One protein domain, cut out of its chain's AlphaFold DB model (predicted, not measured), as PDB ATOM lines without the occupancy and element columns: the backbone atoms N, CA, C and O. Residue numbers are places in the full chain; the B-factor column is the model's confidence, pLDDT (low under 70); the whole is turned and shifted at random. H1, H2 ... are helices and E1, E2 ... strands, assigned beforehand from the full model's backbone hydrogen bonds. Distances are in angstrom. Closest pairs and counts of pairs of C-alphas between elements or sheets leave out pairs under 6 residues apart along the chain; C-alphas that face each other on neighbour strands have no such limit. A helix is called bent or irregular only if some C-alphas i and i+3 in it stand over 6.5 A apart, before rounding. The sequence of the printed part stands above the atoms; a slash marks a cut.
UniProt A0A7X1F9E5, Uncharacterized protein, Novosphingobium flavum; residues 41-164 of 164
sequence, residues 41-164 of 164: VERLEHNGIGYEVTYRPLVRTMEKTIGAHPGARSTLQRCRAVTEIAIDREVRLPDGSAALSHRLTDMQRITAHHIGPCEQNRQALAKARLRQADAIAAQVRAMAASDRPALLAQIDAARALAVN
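This is residues 41 to 164 of the 164 residues of an uncharacterized protein of Novosphingobium flavum (UniProt A0A7X1F9E5). A long, twisted ribbon of sheet, built on the hairpin E2 and E3 and widened by E1, E4 and E5, makes a rod, with H1 and then the bent H2 running back along it. H1 and H2b, the last arm of H2, are on opposite faces. The 124 printed residues hold five named strands, then two named helices; the class is mixed and the branched sheet antiparallel. The whole is only just loose, close to extended, with a radius of gyration of the C-alphas of 20.5 A and spans of 70 by 24 by 20 A.

Start at E3, residues 78 to 92: E2, residues 49 to 66, lies on one side, with N 58 and O 86 within hydrogen-bond range at 2.8 A. On the other side, look for E5, residues 108 to 115, with N 83 and O 110 at 2.8 A, and E4, residues 98 to 103, with N 89 and O 102 at 2.8 A. E1, residues 41 to 46, is beside E2, with N 44 and O 51 at 2.9 A; E1 to E4 form a meander, each strand the antiparallel neighbour of the one before. H1, residues 118 to 131, is on the sheet at a height of 8.6 A; its closest C-alphas to E3 are Cys 118 and Cys 79, 4.7 A. H1 is irregular, C-alphas 120 and 123 being 7.9 A apart, with 8 of 10 O i to N i+4 pairs within range. H2, residues 133 to 162, is one helix by its hydrogen bonds but bent, C-alphas 146 and 149 being 7.3 A apart; its arms H2a, residues 133 to 146, and H2b, residues 149 to 162, stand at a steep tilt of 57 degrees, with every such pair within range. H2a is on the sheet, its closest C-alphas to E2 being Val 140 and Pro 57, 6.9 A.

Find C-alpha 49 at (171.858, 162.918, 213.368); E2 runs 52.0 A to C-alpha 66 at (210.834, 142.605, 241.217). E3 spans 45.2 A, and H2b 20.5 A, to C-alpha 162 at (177.386, 155.658, 201.649).

The C-alphas farthest apart, Gly 71 and Asn 164, are 70.2 A apart. The E2 to E3 link is long, and the printed part has no cut. Residue 164 is under 70 in pLDDT.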
ATOM      1  N   VAL A  41     178.534 155.245 228.167       95.19
ATOM      2  CA  VAL A  41     177.644 155.581 227.052       95.19
ATOM      3  C   VAL A  41     177.492 157.094 226.979       95.19
ATOM      4  O   VAL A  41     177.240 157.737 228.001       95.19
ATOM      5  N   GLU A  42     177.617 157.654 225.782       95.19
ATOM      6  CA  GLU A  42     177.331 159.060 225.505       95.19
ATOM      7  C   GLU A  42     176.444 159.207 224.267       95.19
ATOM      8  O   GLU A  42     176.434 158.356 223.375       95.19
ATOM      9  N   ARG A  43     175.692 160.309 224.215       94.81
ATOM     10  CA  ARG A  43     174.930 160.703 223.029       94.81
ATOM     11  C   ARG A  43     175.643 161.855 222.335       94.81
ATOM     12  O   ARG A  43     175.979 162.852 222.975       94.81
ATOM     13  N   LEU A  44     175.851 161.713 221.035       93.75
ATOM     14  CA  LEU A  44     176.556 162.662 220.186       93.75
ATOM     15  C   LEU A  44     175.639 163.108 219.050       93.75
ATOM     16  O   LEU A  44     175.201 162.278 218.271       93.75
ATOM     17  N   GLU A  45     175.399 164.404 218.906       93.75
ATOM     18  CA  GLU A  45     174.761 164.949 217.704       93.75
ATOM     19  C   GLU A  45     175.841 165.363 216.701       93.75
ATOM     20  O   GLU A  45     176.772 166.092 217.058       93.75
ATOM     21  N   HIS A  46     175.720 164.915 215.449       94.38
ATOM     22  CA  HIS A  46     176.608 165.320 214.359       94.38
ATOM     23  C   HIS A  46     175.854 165.357 213.030       94.38
ATOM     24  O   HIS A  46     175.144 164.416 212.686       94.38
ATOM     25  N   ASN A  47     175.983 166.453 212.276       91.44
ATOM     26  CA  ASN A  47     175.258 166.678 211.015       91.44
ATOM     27  C   ASN A  47     173.723 166.492 211.108       91.44
ATOM     28  O   ASN A  47     173.092 166.044 210.152       91.44
ATOM     29  N   GLY A  48     173.123 166.819 212.259       92.00
ATOM     30  CA  GLY A  48     171.679 166.674 212.498       92.00
ATOM     31  C   GLY A  48     171.210 165.239 212.769       92.00
ATOM     32  O   GLY A  48     170.006 164.992 212.760       92.00
ATOM     33  N   ILE A  49     172.138 164.302 212.983       91.50
ATOM     34  CA  ILE A  49     171.858 162.918 213.368       91.50
ATOM     35  C   ILE A  49     172.396 162.685 214.783       91.50
ATOM     36  O   ILE A  49     173.560 162.981 215.067       91.50
ATOM     37  N   GLY A  50     171.557 162.104 215.639       93.56
ATOM     38  CA  GLY A  50     171.940 161.656 216.973       93.56
ATOM     39  C   GLY A  50     172.544 160.257 216.948       93.56
ATOM     40  O   GLY A  50     171.947 159.316 216.438       93.56
ATOM     41  N   TYR A  51     173.719 160.098 217.535       94.38
ATOM     42  CA  TYR A  51     174.430 158.833 217.665       94.38
ATOM     43  C   TYR A  51     174.506 158.434 219.134       94.38
ATOM     44  O   TYR A  51     174.778 159.267 220.001       94.38
ATOM     45  N   GLU A  52     174.309 157.152 219.418       96.00
ATOM     46  CA  GLU A  52     174.654 156.571 220.714       96.00
ATOM     47  C   GLU A  52     176.023 155.904 220.603       96.00
ATOM     48  O   GLU A  52     176.242 155.052 219.742       96.00
ATOM     49  N   VAL A  53     176.954 156.300 221.465       96.81
ATOM     50  CA  VAL A  53     178.327 155.799 221.464       96.81
ATOM     51  C   VAL A  53     178.565 155.049 222.762       96.81
ATOM     52  O   VAL A  53     178.428 155.610 223.846       96.81
ATOM     53  N   THR A  54     178.923 153.774 222.656       96.62
ATOM     54  CA  THR A  54     179.254 152.913 223.792       96.62
ATOM     55  C   THR A  54     180.743 152.601 223.790       96.62
ATOM     56  O   THR A  54     181.252 151.966 222.870       96.62
ATOM     57  N   TYR A  55     181.434 152.982 224.858       96.62
ATOM     58  CA  TYR A  55     182.827 152.643 225.124       96.62
ATOM     59  C   TYR A  55     182.883 151.494 226.135       96.62
ATOM     60  O   TYR A  55     182.500 151.641 227.300       96.62
ATOM     61  N   ARG A  56     183.359 150.332 225.689       95.94
ATOM     62  CA  ARG A  56     183.513 149.117 226.496       95.94
ATOM     63  C   ARG A  56     184.986 148.950 226.879       95.94
ATOM     64  O   ARG A  56     185.816 148.708 225.999       95.94
ATOM     65  N   PRO A  57     185.342 149.087 228.165       95.12
ATOM     66  CA  PRO A  57     186.718 148.899 228.593       95.12
ATOM     67  C   PRO A  57     187.105 147.419 228.615       95.12
ATOM     68  O   PRO A  57     186.414 146.575 229.181       95.12
ATOM     69  N   LEU A  58     188.277 147.126 228.063       94.00
ATOM     70  CA  LEU A  58     188.988 145.864 228.192       94.00
ATOM     71  C   LEU A  58     190.135 146.066 229.183       94.00
ATOM     72  O   LEU A  58     191.144 146.700 228.863       94.00
ATOM     73  N   VAL A  59     189.974 145.536 230.395       92.94
ATOM     74  CA  VAL A  59     190.943 145.720 231.480       92.94
ATOM     75  C   VAL A  59     191.759 144.457 231.695       92.94
ATOM     76  O   VAL A  59     191.216 143.382 231.948       92.94
ATOM     77  N   ARG A  60     193.083 144.599 231.670       92.25
ATOM     78  CA  ARG A  60     194.026 143.522 231.981       92.25
ATOM     79  C   ARG A  60     194.949 143.960 233.103       92.25
ATOM     80  O   ARG A  60     195.560 145.012 233.016       92.25
ATOM     81  N   THR A  61     195.102 143.141 234.143       91.50
ATOM     82  CA  THR A  61     196.092 143.393 235.204       91.50
ATOM     83  C   THR A  61     197.198 142.347 235.156       91.50
ATOM     84  O   THR A  61     196.927 141.151 235.087       91.50
ATOM     85  N   MET A  62     198.448 142.803 235.181       93.38
ATOM     86  CA  MET A  62     199.651 141.977 235.196       93.38
ATOM     87  C   MET A  62     200.450 142.266 236.462       93.38
ATOM     88  O   MET A  62     200.656 143.423 236.820       93.38
ATOM     89  N   GLU A  63     200.929 141.220 237.126       94.50
ATOM     90  CA  GLU A  63     201.679 141.324 238.377       94.50
ATOM     91  C   GLU A  63     203.064 140.696 238.207       94.50
ATOM     92  O   GLU A  63     203.216 139.648 237.577       94.50
ATOM     93  N   LYS A  64     204.094 141.343 238.755       94.75
ATOM     94  CA  LYS A  64     205.471 140.849 238.713       94.75
ATOM     95  C   LYS A  64     206.208 141.181 240.002       94.75
ATOM     96  O   LYS A  64     206.300 142.346 240.389       94.75
ATOM     97  N   THR A  65     206.800 140.167 240.629       95.75
ATOM     98  CA  THR A  65     207.763 140.377 241.715       95.75
ATOM     99  C   THR A  65     209.095 140.836 241.125       95.75
ATOM    100  O   THR A  65     209.706 140.148 240.309       95.75
ATOM    101  N   ILE A  66     209.546 142.007 241.549       95.19
ATOM    102  CA  ILE A  66     210.834 142.605 241.217       95.19
ATOM    103  C   ILE A  66     211.810 142.317 242.361       95.19
ATOM    104  O   ILE A  66     211.434 142.410 243.531       95.19
ATOM    105  N   GLY A  67     213.054 141.969 242.027       91.94
ATOM    106  CA  GLY A  67     214.100 141.659 243.013       91.94
ATOM    107  C   GLY A  67     214.078 140.222 243.545       91.94
ATOM    108  O   GLY A  67     214.736 139.930 244.538       91.94
ATOM    109  N   ALA A  68     213.331 139.311 242.914       88.50
ATOM    110  CA  ALA A  68     213.358 137.895 243.266       88.50
ATOM    111  C   ALA A  68     214.617 137.214 242.704       88.50
ATOM    112  O   ALA A  68     214.804 137.148 241.491       88.50
ATOM    113  N   HIS A  69     215.454 136.685 243.592       86.69
ATOM    114  CA  HIS A  69     216.575 135.802 243.276       86.69
ATOM    115  C   HIS A  69     216.793 134.819 244.443       86.69
ATOM    116  O   HIS A  69     216.315 135.086 245.554       86.69
ATOM    117  N   PRO A  70     217.496 133.689 244.243       86.56
ATOM    118  CA  PRO A  70     217.837 132.784 245.339       86.56
ATOM    119  C   PRO A  70     218.535 133.532 246.486       86.56
ATOM    120  O   PRO A  70     219.421 134.355 246.249       86.56
ATOM    121  N   GLY A  71     218.094 133.300 247.724       81.31
ATOM    122  CA  GLY A  71     218.615 133.979 248.919       81.31
ATOM    123  C   GLY A  71     218.136 135.424 249.137       81.31
ATOM    124  O   GLY A  71     218.520 136.039 250.132       81.31
ATOM    125  N   ALA A  72     217.293 135.985 248.260       81.94
ATOM    126  CA  ALA A  72     216.741 137.328 248.444       81.94
ATOM    127  C   ALA A  72     215.837 137.400 249.684       81.94
ATOM    128  O   ALA A  72     214.887 136.627 249.823       81.94
ATOM    129  N   ARG A  73     216.068 138.392 250.554       84.62
ATOM    130  CA  ARG A  73     215.133 138.706 251.645       84.62
ATOM    131  C   ARG A  73     213.850 139.303 251.066       84.62
ATOM    132  O   ARG A  73     213.912 140.151 250.179       84.62
ATOM    133  N   SER A  74     212.692 138.918 251.603       80.06
ATOM    134  CA  SER A  74     211.382 139.411 251.145       80.06
ATOM    135  C   SER A  74     211.270 140.939 251.176       80.06
ATOM    136  O   SER A  74     210.660 141.524 250.289       80.06
ATOM    137  N   THR A  75     211.913 141.600 252.139       82.56
ATOM    138  CA  THR A  75     211.928 143.065 252.281       82.56
ATOM    139  C   THR A  75     212.639 143.799 251.142       82.56
ATOM    140  O   THR A  75     212.370 144.977 250.921       82.56
ATOM    141  N   LEU A  76     213.522 143.117 250.404       89.44
ATOM    142  CA  LEU A  76     214.216 143.661 249.232       89.44
ATOM    143  C   LEU A  76     213.417 143.466 247.937       89.44
ATOM    144  O   LEU A  76     213.784 144.002 246.893       89.44
ATOM    145  N   GLN A  77     212.319 142.713 248.000       93.50
ATOM    146  CA  GLN A  77     211.442 142.473 246.866       93.50
ATOM    147  C   GLN A  77     210.328 143.515 246.820       93.50
ATOM    148  O   GLN A  77     209.906 144.067 247.841       93.50
ATOM    149  N   ARG A  78     209.815 143.763 245.617       94.56
ATOM    150  CA  ARG A  78     208.624 144.592 245.415       94.56
ATOM    151  C   ARG A  78     207.680 143.931 244.438       94.56
ATOM    152  O   ARG A  78     208.105 143.485 243.376       94.56
ATOM    153  N   CYS A  79     206.398 143.929 244.748       94.50
ATOM    154  CA  CYS A  79     205.387 143.571 243.780       94.50
ATOM    155  C   CYS A  79     205.062 144.798 242.937       94.50
ATOM    156  O   CYS A  79     204.749 145.859 243.479       94.50
ATOM    157  N   ARG A  80     205.129 144.654 241.617       95.06
ATOM    158  CA  ARG A  80     204.638 145.638 240.658       95.06
ATOM    159  C   ARG A  80     203.375 145.091 240.008       95.06
ATOM    160  O   ARG A  80     203.430 144.026 239.397       95.06
ATOM    161  N   ALA A  81     202.281 145.835 240.100       93.56
ATOM    162  CA  ALA A  81     201.048 145.572 239.372       93.56
ATOM    163  C   ALA A  81     200.862 146.644 238.291       93.56
ATOM    164  O   ALA A  81     201.044 147.831 238.557       93.56
ATOM    165  N   VAL A  82     200.533 146.226 237.072       94.12
ATOM    166  CA  VAL A  82     200.226 147.105 235.941       94.12
ATOM    167  C   VAL A  82     198.842 146.745 235.431       94.12
ATOM    168  O   VAL A  82     198.615 145.610 235.017       94.12
ATOM    169  N   THR A  83     197.933 147.708 235.457       94.19
ATOM    170  CA  THR A  83     196.592 147.601 234.885       94.19
ATOM    171  C   THR A  83     196.579 148.332 233.555       94.19
ATOM    172  O   THR A  83     196.775 149.543 233.522       94.19
ATOM    173  N   GLU A  84     196.369 147.601 232.470       95.00
ATOM    174  CA  GLU A  84     196.191 148.134 231.123       95.00
ATOM    175  C   GLU A  84     194.698 148.263 230.814       95.00
ATOM    176  O   GLU A  84     193.908 147.373 231.144       95.00
ATOM    177  N   ILE A  85     194.326 149.381 230.195       95.31
ATOM    178  CA  ILE A  85     192.955 149.729 229.828       95.31
ATOM    179  C   ILE A  85     192.950 150.019 228.329       95.31
ATOM    180  O   ILE A  85     193.499 151.029 227.885       95.31
ATOM    181  N   ALA A  86     192.342 149.120 227.561       95.88
ATOM    182  CA  ALA A  86     191.992 149.347 226.163       95.88
ATOM    183  C   ALA A  86     190.480 149.584 226.049       95.88
ATOM    184  O   ALA A  86     189.731 149.217 226.954       95.88
ATOM    185  N   ILE A  87     190.023 150.189 224.953       96.56
ATOM    186  CA  ILE A  87     188.600 150.489 224.750       96.56
ATOM    187  C   ILE A  87     188.149 149.991 223.383       96.56
ATOM    188  O   ILE A  87     188.747 150.342 222.366       96.56
ATOM    189  N   ASP A  88     187.067 149.217 223.374       96.06
ATOM    190  CA  ASP A  88     186.261 148.976 222.180       96.06
ATOM    191  C   ASP A  88     185.117 149.996 222.146       96.06
ATOM    192  O   ASP A  88     184.381 150.150 223.121       96.06
ATOM    193  N   ARG A  89     184.970 150.709 221.032       96.88
ATOM    194  CA  ARG A  89     183.922 151.707 220.803       96.88
ATOM    195  C   ARG A  89     182.914 151.174 219.796       96.88
ATOM    196  O   ARG A  89     183.299 150.766 218.705       96.88
ATOM    197  N   GLU A  90     181.636 151.252 220.134       95.69
ATOM    198  CA  GLU A  90     180.500 150.929 219.270       95.69
ATOM    199  C   GLU A  90     179.649 152.188 219.074       95.69
ATOM    200  O   GLU A  90     179.342 152.880 220.040       95.69
ATOM    201  N   VAL A  91     179.276 152.492 217.835       95.88
ATOM    202  CA  VAL A  91     178.416 153.625 217.472       95.88
ATOM    203  C   VAL A  91     177.124 153.076 216.889       95.88
ATOM    204  O   VAL A  91     177.166 152.248 215.976       95.88
ATOM    205  N   ARG A  92     175.983 153.556 217.381       94.50
ATOM    206  CA  ARG A  92     174.646 153.200 216.900       94.50
ATOM    207  C   ARG A  92     173.914 154.418 216.357       94.50
ATOM    208  O   ARG A  92     174.055 155.522 216.886       94.50
ATOM    209  N   LEU A  93     173.142 154.194 215.300       90.25
ATOM    210  CA  LEU A  93     172.219 155.173 214.732       90.25
ATOM    211  C   LEU A  93     170.927 155.274 215.570       90.25
ATOM    212  O   LEU A  93     170.658 154.388 216.388       90.25
ATOM    213  N   PRO A  94     170.090 156.312 215.352       86.06
ATOM    214  CA  PRO A  94     168.804 156.459 216.042       86.06
ATOM    215  C   PRO A  94     167.849 155.276 215.853       86.06
ATOM    216  O   PRO A  94     167.023 155.004 216.718       86.06
ATOM    217  N   ASP A  95     167.952 154.581 214.719       86.56
ATOM    218  CA  ASP A  95     167.149 153.399 214.395       86.56
ATOM    219  C   ASP A  95     167.647 152.115 215.087       86.56
ATOM    220  O   ASP A  95     167.057 151.047 214.922       86.56
ATOM    221  N   GLY A  96     168.721 152.212 215.879       78.94
ATOM    222  CA  GLY A  96     169.326 151.106 216.616       78.94
ATOM    223  C   GLY A  96     170.291 150.249 215.795       78.94
ATOM    224  O   GLY A  96     170.880 149.318 216.348       78.94
ATOM    225  N   SER A  97     170.492 150.549 214.508       79.94
ATOM    226  CA  SER A  97     171.472 149.844 213.683       79.94
ATOM    227  C   SER A  97     172.907 150.207 214.089       79.94
ATOM    228  O   SER A  97     173.207 151.329 214.513       79.94
ATOM    229  N   ALA A  98     173.816 149.231 214.003       74.62
ATOM    230  CA  ALA A  98     175.228 149.455 214.283       74.62
ATOM    231  C   ALA A  98     175.867 150.226 213.120       74.62
ATOM    232  O   ALA A  98     175.890 149.742 211.990       74.62
ATOM    233  N   ALA A  99     176.405 151.410 213.413       76.25
ATOM    234  CA  ALA A  99     177.083 152.255 212.438       76.25
ATOM    235  C   ALA A  99     178.550 151.846 212.281       76.25
ATOM    236  O   ALA A  99     179.047 151.668 211.173       76.25
ATOM    237  N   LEU A 100     179.262 151.751 213.409       88.12
ATOM    238  CA  LEU A 100     180.716 151.617 213.459       88.12
ATOM    239  C   LEU A 100     181.132 150.855 214.719       88.12
ATOM    240  O   LEU A 100     180.580 151.075 215.796       88.12
ATOM    241  N   SER A 101     182.157 150.015 214.603       92.25
ATOM    242  CA  SER A 101     182.843 149.415 215.748       92.25
ATOM    243  C   SER A 101     184.351 149.540 215.561       92.25
ATOM    244  O   SER A 101     184.866 149.264 214.476       92.25
ATOM    245  N   HIS A 102     185.059 150.011 216.586       93.25
ATOM    246  CA  HIS A 102     186.487 150.297 216.503       93.25
ATOM    247  C   HIS A 102     187.189 150.142 217.856       93.25
ATOM    248  O   HIS A 102     186.736 150.675 218.865       93.25
ATOM    249  N   ARG A 103     188.343 149.468 217.867       95.06
ATOM    250  CA  ARG A 103     189.268 149.452 219.009       95.06
ATOM    251  C   ARG A 103     190.067 150.752 219.006       95.06
ATOM    252  O   ARG A 103     190.803 150.995 218.051       95.06
ATOM    253  N   LEU A 104     189.985 151.545 220.073       94.94
ATOM    254  CA  LEU A 104     190.838 152.727 220.209       94.94
ATOM    255  C   LEU A 104     192.312 152.307 220.240       94.94
ATOM    256  O   LEU A 104     192.682 151.344 220.910       94.94
ATOM    257  N   THR A 105     193.150 153.027 219.495       90.44
ATOM    258  CA  THR A 105     194.587 152.722 219.405       90.44
ATOM    259  C   THR A 105     195.329 153.072 220.692       90.44
ATOM    260  O   THR A 105     196.294 152.397 221.047       90.44
ATOM    261  N   ASP A 106     194.885 154.119 221.391       88.88
ATOM    262  CA  ASP A 106     195.504 154.527 222.644       88.88
ATOM    263  C   ASP A 106     195.146 153.565 223.784       88.88
ATOM    264  O   ASP A 106     194.009 153.099 223.909       88.88
ATOM    265  N   MET A 107     196.136 153.269 224.623       92.44
ATOM    266  CA  MET A 107     196.009 152.346 225.744       92.44
ATOM    267  C   MET A 107     196.587 152.980 226.998       92.44
ATOM    268  O   MET A 107     197.754 153.372 227.049       92.44
ATOM    269  N   GLN A 108     195.781 152.997 228.050       94.50
ATOM    270  CA  GLN A 108     196.132 153.652 229.302       94.50
ATOM    271  C   GLN A 108     196.632 152.640 230.324       94.50
ATOM    272  O   GLN A 108     196.242 151.470 230.314       94.50
ATOM    273  N   ARG A 109     197.540 153.080 231.202       94.12
ATOM    274  CA  ARG A 109     198.167 152.211 232.202       94.12
ATOM    275  C   ARG A 109     198.139 152.834 233.585       94.12
ATOM    276  O   ARG A 109     198.597 153.954 233.773       94.12
ATOM    277  N   ILE A 110     197.714 152.051 234.568       90.62
ATOM    278  CA  ILE A 110     197.819 152.393 235.987       90.62
ATOM    279  C   ILE A 110     198.829 151.435 236.616       90.62
ATOM    280  O   ILE A 110     198.699 150.220 236.485       90.62
ATOM    281  N   THR A 111     199.855 151.966 237.281       91.81
ATOM    282  CA  THR A 111     200.884 151.150 237.944       91.81
ATOM    283  C   THR A 111     200.791 151.306 239.455       91.81
ATOM    284  O   THR A 111     200.718 152.422 239.960       91.81
ATOM    285  N   ALA A 112     200.846 150.187 240.175       91.00
ATOM    286  CA  ALA A 112     200.902 150.141 241.629       91.00
ATOM    287  C   ALA A 112     202.107 149.321 242.103       91.00
ATOM    288  O   ALA A 112     202.557 148.380 241.438       91.00
ATOM    289  N   HIS A 113     202.623 149.677 243.278       91.62
ATOM    290  CA  HIS A 113     203.762 149.015 243.897       91.62
ATOM    291  C   HIS A 113     203.450 148.639 245.341       91.62
ATOM    292  O   HIS A 113     202.916 149.448 246.097       91.62
ATOM    293  N   HIS A 114     203.849 147.431 245.733       91.25
ATOM    294  CA  HIS A 114     203.740 146.943 247.104       91.25
ATOM    295  C   HIS A 114     205.085 146.400 247.586       91.25
ATOM    296  O   HIS A 114     205.897 145.908 246.798       91.25
ATOM    297  N   ILE A 115     205.332 146.509 248.890       91.69
ATOM    298  CA  ILE A 115     206.524 145.939 249.525       91.69
ATOM    299  C   ILE A 115     206.360 144.418 249.604       91.69
ATOM    300  O   ILE A 115     205.282 143.925 249.934       91.69
ATOM    301  N   GLY A 116     207.429 143.676 249.315       92.56
ATOM    302  CA  GLY A 116     207.423 142.216 249.318       92.56
ATOM    303  C   GLY A 116     206.963 141.591 247.995       92.56
ATOM    304  O   GLY A 116     206.591 142.299 247.057       92.56
ATOM    305  N   PRO A 117     207.003 140.254 247.885       93.62
ATOM    306  CA  PRO A 117     206.565 139.532 246.691       93.62
ATOM    307  C   PRO A 117     205.063 139.675 246.429       93.62
ATOM    308  O   PRO A 117     204.267 139.855 247.354       93.62
ATOM    309  N   CYS A 118     204.652 139.510 245.168       92.88
ATOM    310  CA  CYS A 118     203.231 139.548 244.799       92.88
ATOM    311  C   CYS A 118     202.408 138.457 245.496       92.88
ATOM    312  O   CYS A 118     201.287 138.720 245.919       92.88
ATOM    313  N   GLU A 119     202.996 137.279 245.723       91.88
ATOM    314  CA  GLU A 119     202.346 136.159 246.420       91.88
ATOM    315  C   GLU A 119     201.866 136.542 247.833       91.88
ATOM    316  O   GLU A 119     200.753 136.194 248.234       91.88
ATOM    317  N   GLN A 120     202.663 137.333 248.563       91.31
ATOM    318  CA  GLN A 120     202.314 137.828 249.902       91.31
ATOM    319  C   GLN A 120     201.285 138.967 249.856       91.31
ATOM    320  O   GLN A 120     200.563 139.194 250.822       91.31
ATOM    321  N   ASN A 121     201.183 139.661 248.721       90.81
ATOM    322  CA  ASN A 121     200.293 140.802 248.535       90.81
ATOM    323  C   ASN A 121     198.968 140.444 247.844       90.81
ATOM    324  O   ASN A 121     198.141 141.333 247.663       90.81
ATOM    325  N   ARG A 122     198.709 139.177 247.485       89.25
ATOM    326  CA  ARG A 122     197.533 138.780 246.677       89.25
ATOM    327  C   ARG A 122     196.202 139.332 247.186       89.25
ATOM    328  O   ARG A 122     195.416 139.853 246.402       89.25
ATOM    329  N   GLN A 123     195.949 139.262 248.495       87.75
ATOM    330  CA  GLN A 123     194.706 139.790 249.071       87.75
ATOM    331  C   GLN A 123     194.645 141.324 249.025       87.75
ATOM    332  O   GLN A 123     193.586 141.893 248.761       87.75
ATOM    333  N   ALA A 124     195.769 142.000 249.272       86.31
ATOM    334  CA  ALA A 124     195.856 143.454 249.177       86.31
ATOM    335  C   ALA A 124     195.649 143.924 247.731       86.31
ATOM    336  O   ALA A 124     194.897 144.867 247.503       86.31
ATOM    337  N   LEU A 125     196.230 143.215 246.760       86.88
ATOM    338  CA  LEU A 125     196.070 143.456 245.326       86.88
ATOM    339  C   LEU A 125     194.625 143.230 244.871       86.88
ATOM    340  O   LEU A 125     194.077 144.064 244.158       86.88
ATOM    341  N   ALA A 126     193.964 142.166 245.337       86.50
ATOM    342  CA  ALA A 126     192.548 141.933 245.050       86.50
ATOM    343  C   ALA A 126     191.657 143.078 245.572       86.50
ATOM    344  O   ALA A 126     190.794 143.573 244.848       86.50
ATOM    345  N   LYS A 127     191.905 143.561 246.797       85.75
ATOM    346  CA  LYS A 127     191.192 144.722 247.360       85.75
ATOM    347  C   LYS A 127     191.514 146.015 246.612       85.75
ATOM    348  O   LYS A 127     190.619 146.825 246.401       85.75
ATOM    349  N   ALA A 128     192.771 146.217 246.221       83.69
ATOM    350  CA  ALA A 128     193.188 147.381 245.449       83.69
ATOM    351  C   ALA A 128     192.476 147.427 244.091       83.69
ATOM    352  O   ALA A 128     191.948 148.474 243.739       83.69
ATOM    353  N   ARG A 129     192.355 146.286 243.396       83.19
ATOM    354  CA  ARG A 129     191.608 146.179 242.132       83.19
ATOM    355  C   ARG A 129     190.144 146.597 242.279       83.19
ATOM    356  O   ARG A 129     189.657 147.352 241.448       83.19
ATOM    357  N   LEU A 130     189.463 146.179 243.352       79.88
ATOM    358  CA  LEU A 130     188.079 146.604 243.617       79.88
ATOM    359  C   LEU A 130     187.968 148.120 243.832       79.88
ATOM    360  O   LEU A 130     187.039 148.743 243.336       79.88
ATOM    361  N   ARG A 131     188.935 148.729 244.529       82.94
ATOM    362  CA  ARG A 131     188.975 150.191 244.732       82.94
ATOM    363  C   ARG A 131     189.388 150.968 243.481       82.94
ATOM    364  O   ARG A 131     189.183 152.172 243.419       82.94
ATOM    365  N   GLN A 132     189.992 150.302 242.502       87.50
ATOM    366  CA  GLN A 132     190.471 150.923 241.271       87.50
ATOM    367  C   GLN A 132     189.352 151.138 240.243       87.50
ATOM    368  O   GLN A 132     189.587 151.810 239.241       87.50
ATOM    369  N   ALA A 133     188.148 150.610 240.486       85.81
ATOM    370  CA  ALA A 133     187.002 150.751 239.589       85.81
ATOM    371  C   ALA A 133     186.719 152.221 239.232       85.81
ATOM    372  O   ALA A 133     186.617 152.550 238.051       85.81
ATOM    373  N   ASP A 134     186.714 153.121 240.221       87.19
ATOM    374  CA  ASP A 134     186.471 154.554 239.998       87.19
ATOM    375  C   ASP A 134     187.571 155.211 239.156       87.19
ATOM    376  O   ASP A 134     187.291 156.029 238.278       87.19
ATOM    377  N   ALA A 135     188.830 154.821 239.382       89.56
ATOM    378  CA  ALA A 135     189.965 155.306 238.604       89.56
ATOM    379  C   ALA A 135     189.903 154.814 237.150       89.56
ATOM    380  O   ALA A 135     190.175 155.581 236.229       89.56
ATOM    381  N   ILE A 136     189.496 153.559 236.928       91.75
ATOM    382  CA  ILE A 136     189.288 153.013 235.583       91.75
ATOM    383  C   ILE A 136     188.136 153.748 234.891       91.75
ATOM    384  O   ILE A 136     188.305 154.195 233.761       91.75
ATOM    385  N   ALA A 137     186.999 153.944 235.562       91.31
ATOM    386  CA  ALA A 137     185.861 154.671 235.002       91.31
ATOM    387  C   ALA A 137     186.220 156.125 234.646       91.31
ATOM    388  O   ALA A 137     185.817 156.631 233.599       91.31
ATOM    389  N   ALA A 138     187.015 156.796 235.487       91.94
ATOM    390  CA  ALA A 138     187.543 158.124 235.187       91.94
ATOM    391  C   ALA A 138     188.454 158.114 233.950       91.94
ATOM    392  O   ALA A 138     188.308 158.978 233.085       91.94
ATOM    393  N   GLN A 139     189.333 157.115 233.826       94.06
ATOM    394  CA  GLN A 139     190.201 156.971 232.660       94.06
ATOM    395  C   GLN A 139     189.405 156.706 231.377       94.06
ATOM    396  O   GLN A 139     189.707 157.297 230.345       94.06
ATOM    397  N   VAL A 140     188.362 155.874 231.440       94.81
ATOM    398  CA  VAL A 140     187.482 155.590 230.295       94.81
ATOM    399  C   VAL A 140     186.793 156.862 229.808       94.81
ATOM    400  O   VAL A 140     186.809 157.134 228.610       94.81
ATOM    401  N   ARG A 141     186.263 157.688 230.720       94.81
ATOM    402  CA  ARG A 141     185.681 158.994 230.362       94.81
ATOM    403  C   ARG A 141     186.709 159.935 229.730       94.81
ATOM    404  O   ARG A 141     186.393 160.618 228.764       94.81
ATOM    405  N   ALA A 142     187.936 159.961 230.249       95.31
ATOM    406  CA  ALA A 142     189.005 160.782 229.684       95.31
ATOM    407  C   ALA A 142     189.399 160.326 228.267       95.31
ATOM    408  O   ALA A 142     189.563 161.158 227.376       95.31
ATOM    409  N   MET A 143     189.500 159.013 228.041       95.50
ATOM    410  CA  MET A 143     189.772 158.447 226.716       95.50
ATOM    411  C   MET A 143     188.634 158.734 225.729       95.50
ATOM    412  O   MET A 143     188.913 159.145 224.609       95.50
ATOM    413  N   ALA A 144     187.371 158.591 226.149       95.19
ATOM    414  CA  ALA A 144     186.205 158.943 225.332       95.19
ATOM    415  C   ALA A 144     186.212 160.429 224.932       95.19
ATOM    416  O   ALA A 144     186.083 160.767 223.756       95.19
ATOM    417  N   ALA A 145     186.477 161.327 225.887       95.19
ATOM    418  CA  ALA A 145     186.584 162.757 225.609       95.19
ATOM    419  C   ALA A 145     187.704 163.078 224.599       95.19
ATOM    420  O   ALA A 145     187.517 163.918 223.719       95.19
ATOM    421  N   SER A 146     188.851 162.397 224.702       95.75
ATOM    422  CA  SER A 146     189.976 162.574 223.774       95.75
ATOM    423  C   SER A 146     189.720 161.985 222.384       95.75
ATOM    424  O   SER A 146     190.310 162.453 221.411       95.75
ATOM    425  N   ASP A 147     188.885 160.954 222.277       95.94
ATOM    426  CA  ASP A 147     188.569 160.262 221.024       95.94
ATOM    427  C   ASP A 147     187.563 161.030 220.148       95.94
ATOM    428  O   ASP A 147     187.549 160.877 218.925       95.94
ATOM    429  N   ARG A 148     186.766 161.924 220.745       94.94
ATOM    430  CA  ARG A 148     185.677 162.653 220.072       94.94
ATOM    431  C   ARG A 148     186.038 163.255 218.701       94.94
ATOM    432  O   ARG A 148     185.254 163.070 217.772       94.94
ATOM    433  N   PRO A 149     187.178 163.948 218.501       95.38
ATOM    434  CA  PRO A 149     187.520 164.497 217.185       95.38
ATOM    435  C   PRO A 149     187.753 163.408 216.127       95.38
ATOM    436  O   PRO A 149     187.307 163.546 214.989       95.38
ATOM    437  N   ALA A 150     188.413 162.309 216.505       95.06
ATOM    438  CA  ALA A 150     188.671 161.184 215.612       95.06
ATOM    439  C   ALA A 150     187.381 160.418 215.285       95.06
ATOM    440  O   ALA A 150     187.190 159.999 214.144       95.06
ATOM    441  N   LEU A 151     186.475 160.273 216.258       95.31
ATOM    442  CA  LEU A 151     185.148 159.696 216.046       95.31
ATOM    443  C   LEU A 151     184.346 160.474 214.995       95.31
ATOM    444  O   LEU A 151     183.827 159.870 214.059       95.31
ATOM    445  N   LEU A 152     184.268 161.801 215.123       95.12
ATOM    446  CA  LEU A 152     183.524 162.642 214.179       95.12
ATOM    447  C   LEU A 152     184.063 162.506 212.750       95.12
ATOM    448  O   LEU A 152     183.288 162.291 211.821       95.12
ATOM    449  N   ALA A 153     185.390 162.513 212.592       94.81
ATOM    450  CA  ALA A 153     186.026 162.296 211.295       94.81
ATOM    451  C   ALA A 153     185.709 160.910 210.702       94.81
ATOM    452  O   ALA A 153     185.481 160.787 209.499       94.81
ATOM    453  N   GLN A 154     185.658 159.860 211.532       93.44
ATOM    454  CA  GLN A 154     185.271 158.517 211.083       93.44
ATOM    455  C   GLN A 154     183.801 158.449 210.651       93.44
ATOM    456  O   GLN A 154     183.497 157.797 209.653       93.44
ATOM    457  N   ILE A 155     182.898 159.138 211.359       93.69
ATOM    458  CA  ILE A 155     181.483 159.237 210.970       93.69
ATOM    459  C   ILE A 155     181.353 159.947 209.617       93.69
ATOM    460  O   ILE A 155     180.649 159.450 208.737       93.69
ATOM    461  N   ASP A 156     182.046 161.071 209.420       93.56
ATOM    462  CA  ASP A 156     182.009 161.807 208.152       93.56
ATOM    463  C   ASP A 156     182.541 160.965 206.987       93.56
ATOM    464  O   ASP A 156     181.910 160.903 205.928       93.56
ATOM    465  N   ALA A 157     183.649 160.249 207.198       91.94
ATOM    466  CA  ALA A 157     184.204 159.338 206.201       91.94
ATOM    467  C   ALA A 157     183.228 158.201 205.848       91.94
ATOM    468  O   ALA A 157     183.007 157.924 204.670       91.94
ATOM    469  N   ALA A 158     182.599 157.573 206.846       89.38
ATOM    470  CA  ALA A 158     181.620 156.511 206.622       89.38
ATOM    471  C   ALA A 158     180.394 157.011 205.843       89.38
ATOM    472  O   ALA A 158     179.911 156.328 204.941       89.38
ATOM    473  N   ARG A 159     179.917 158.229 206.134       87.38
ATOM    474  CA  ARG A 159     178.814 158.845 205.384       87.38
ATOM    475  C   ARG A 159     179.195 159.134 203.942       87.38
ATOM    476  O   ARG A 159     178.402 158.819 203.063       87.38
ATOM    477  N   ALA A 160     180.380 159.692 203.693       87.56
ATOM    478  CA  ALA A 160     180.852 159.983 202.339       87.56
ATOM    479  C   ALA A 160     180.908 158.725 201.456       87.56
ATOM    480  O   ALA A 160     180.638 158.798 200.261       87.56
ATOM    481  N   LEU A 161     181.205 157.563 202.043       86.06
ATOM    482  CA  LEU A 161     181.182 156.283 201.335       86.06
ATOM    483  C   LEU A 161     179.766 155.784 201.017       86.06
ATOM    484  O   LEU A 161     179.599 155.071 200.041       86.06
ATOM    485  N   ALA A 162     178.758 156.143 201.815       81.50
ATOM    486  CA  ALA A 162     177.386 155.658 201.649       81.50
ATOM    487  C   ALA A 162     176.550 156.448 200.621       81.50
ATOM    488  O   ALA A 162     175.488 155.981 200.220       81.50
ATOM    489  N   VAL A 163     176.984 157.653 200.233       78.38
ATOM    490  CA  VAL A 163     176.297 158.500 199.232       78.38
ATOM    491  C   VAL A 163     176.858 158.369 197.811       78.38
ATOM    492  O   VAL A 163     176.339 159.022 196.908       78.38
ATOM    493  N   ASN A 164     177.895 157.548 197.612       54.75
ATOM    494  CA  ASN A 164     178.420 157.179 196.292       54.75
ATOM    495  C   ASN A 164     177.893 155.805 195.877       54.75
ATOM    496  O   ASN A 164     177.665 155.620 194.662       54.75
TER     497      ASN A 164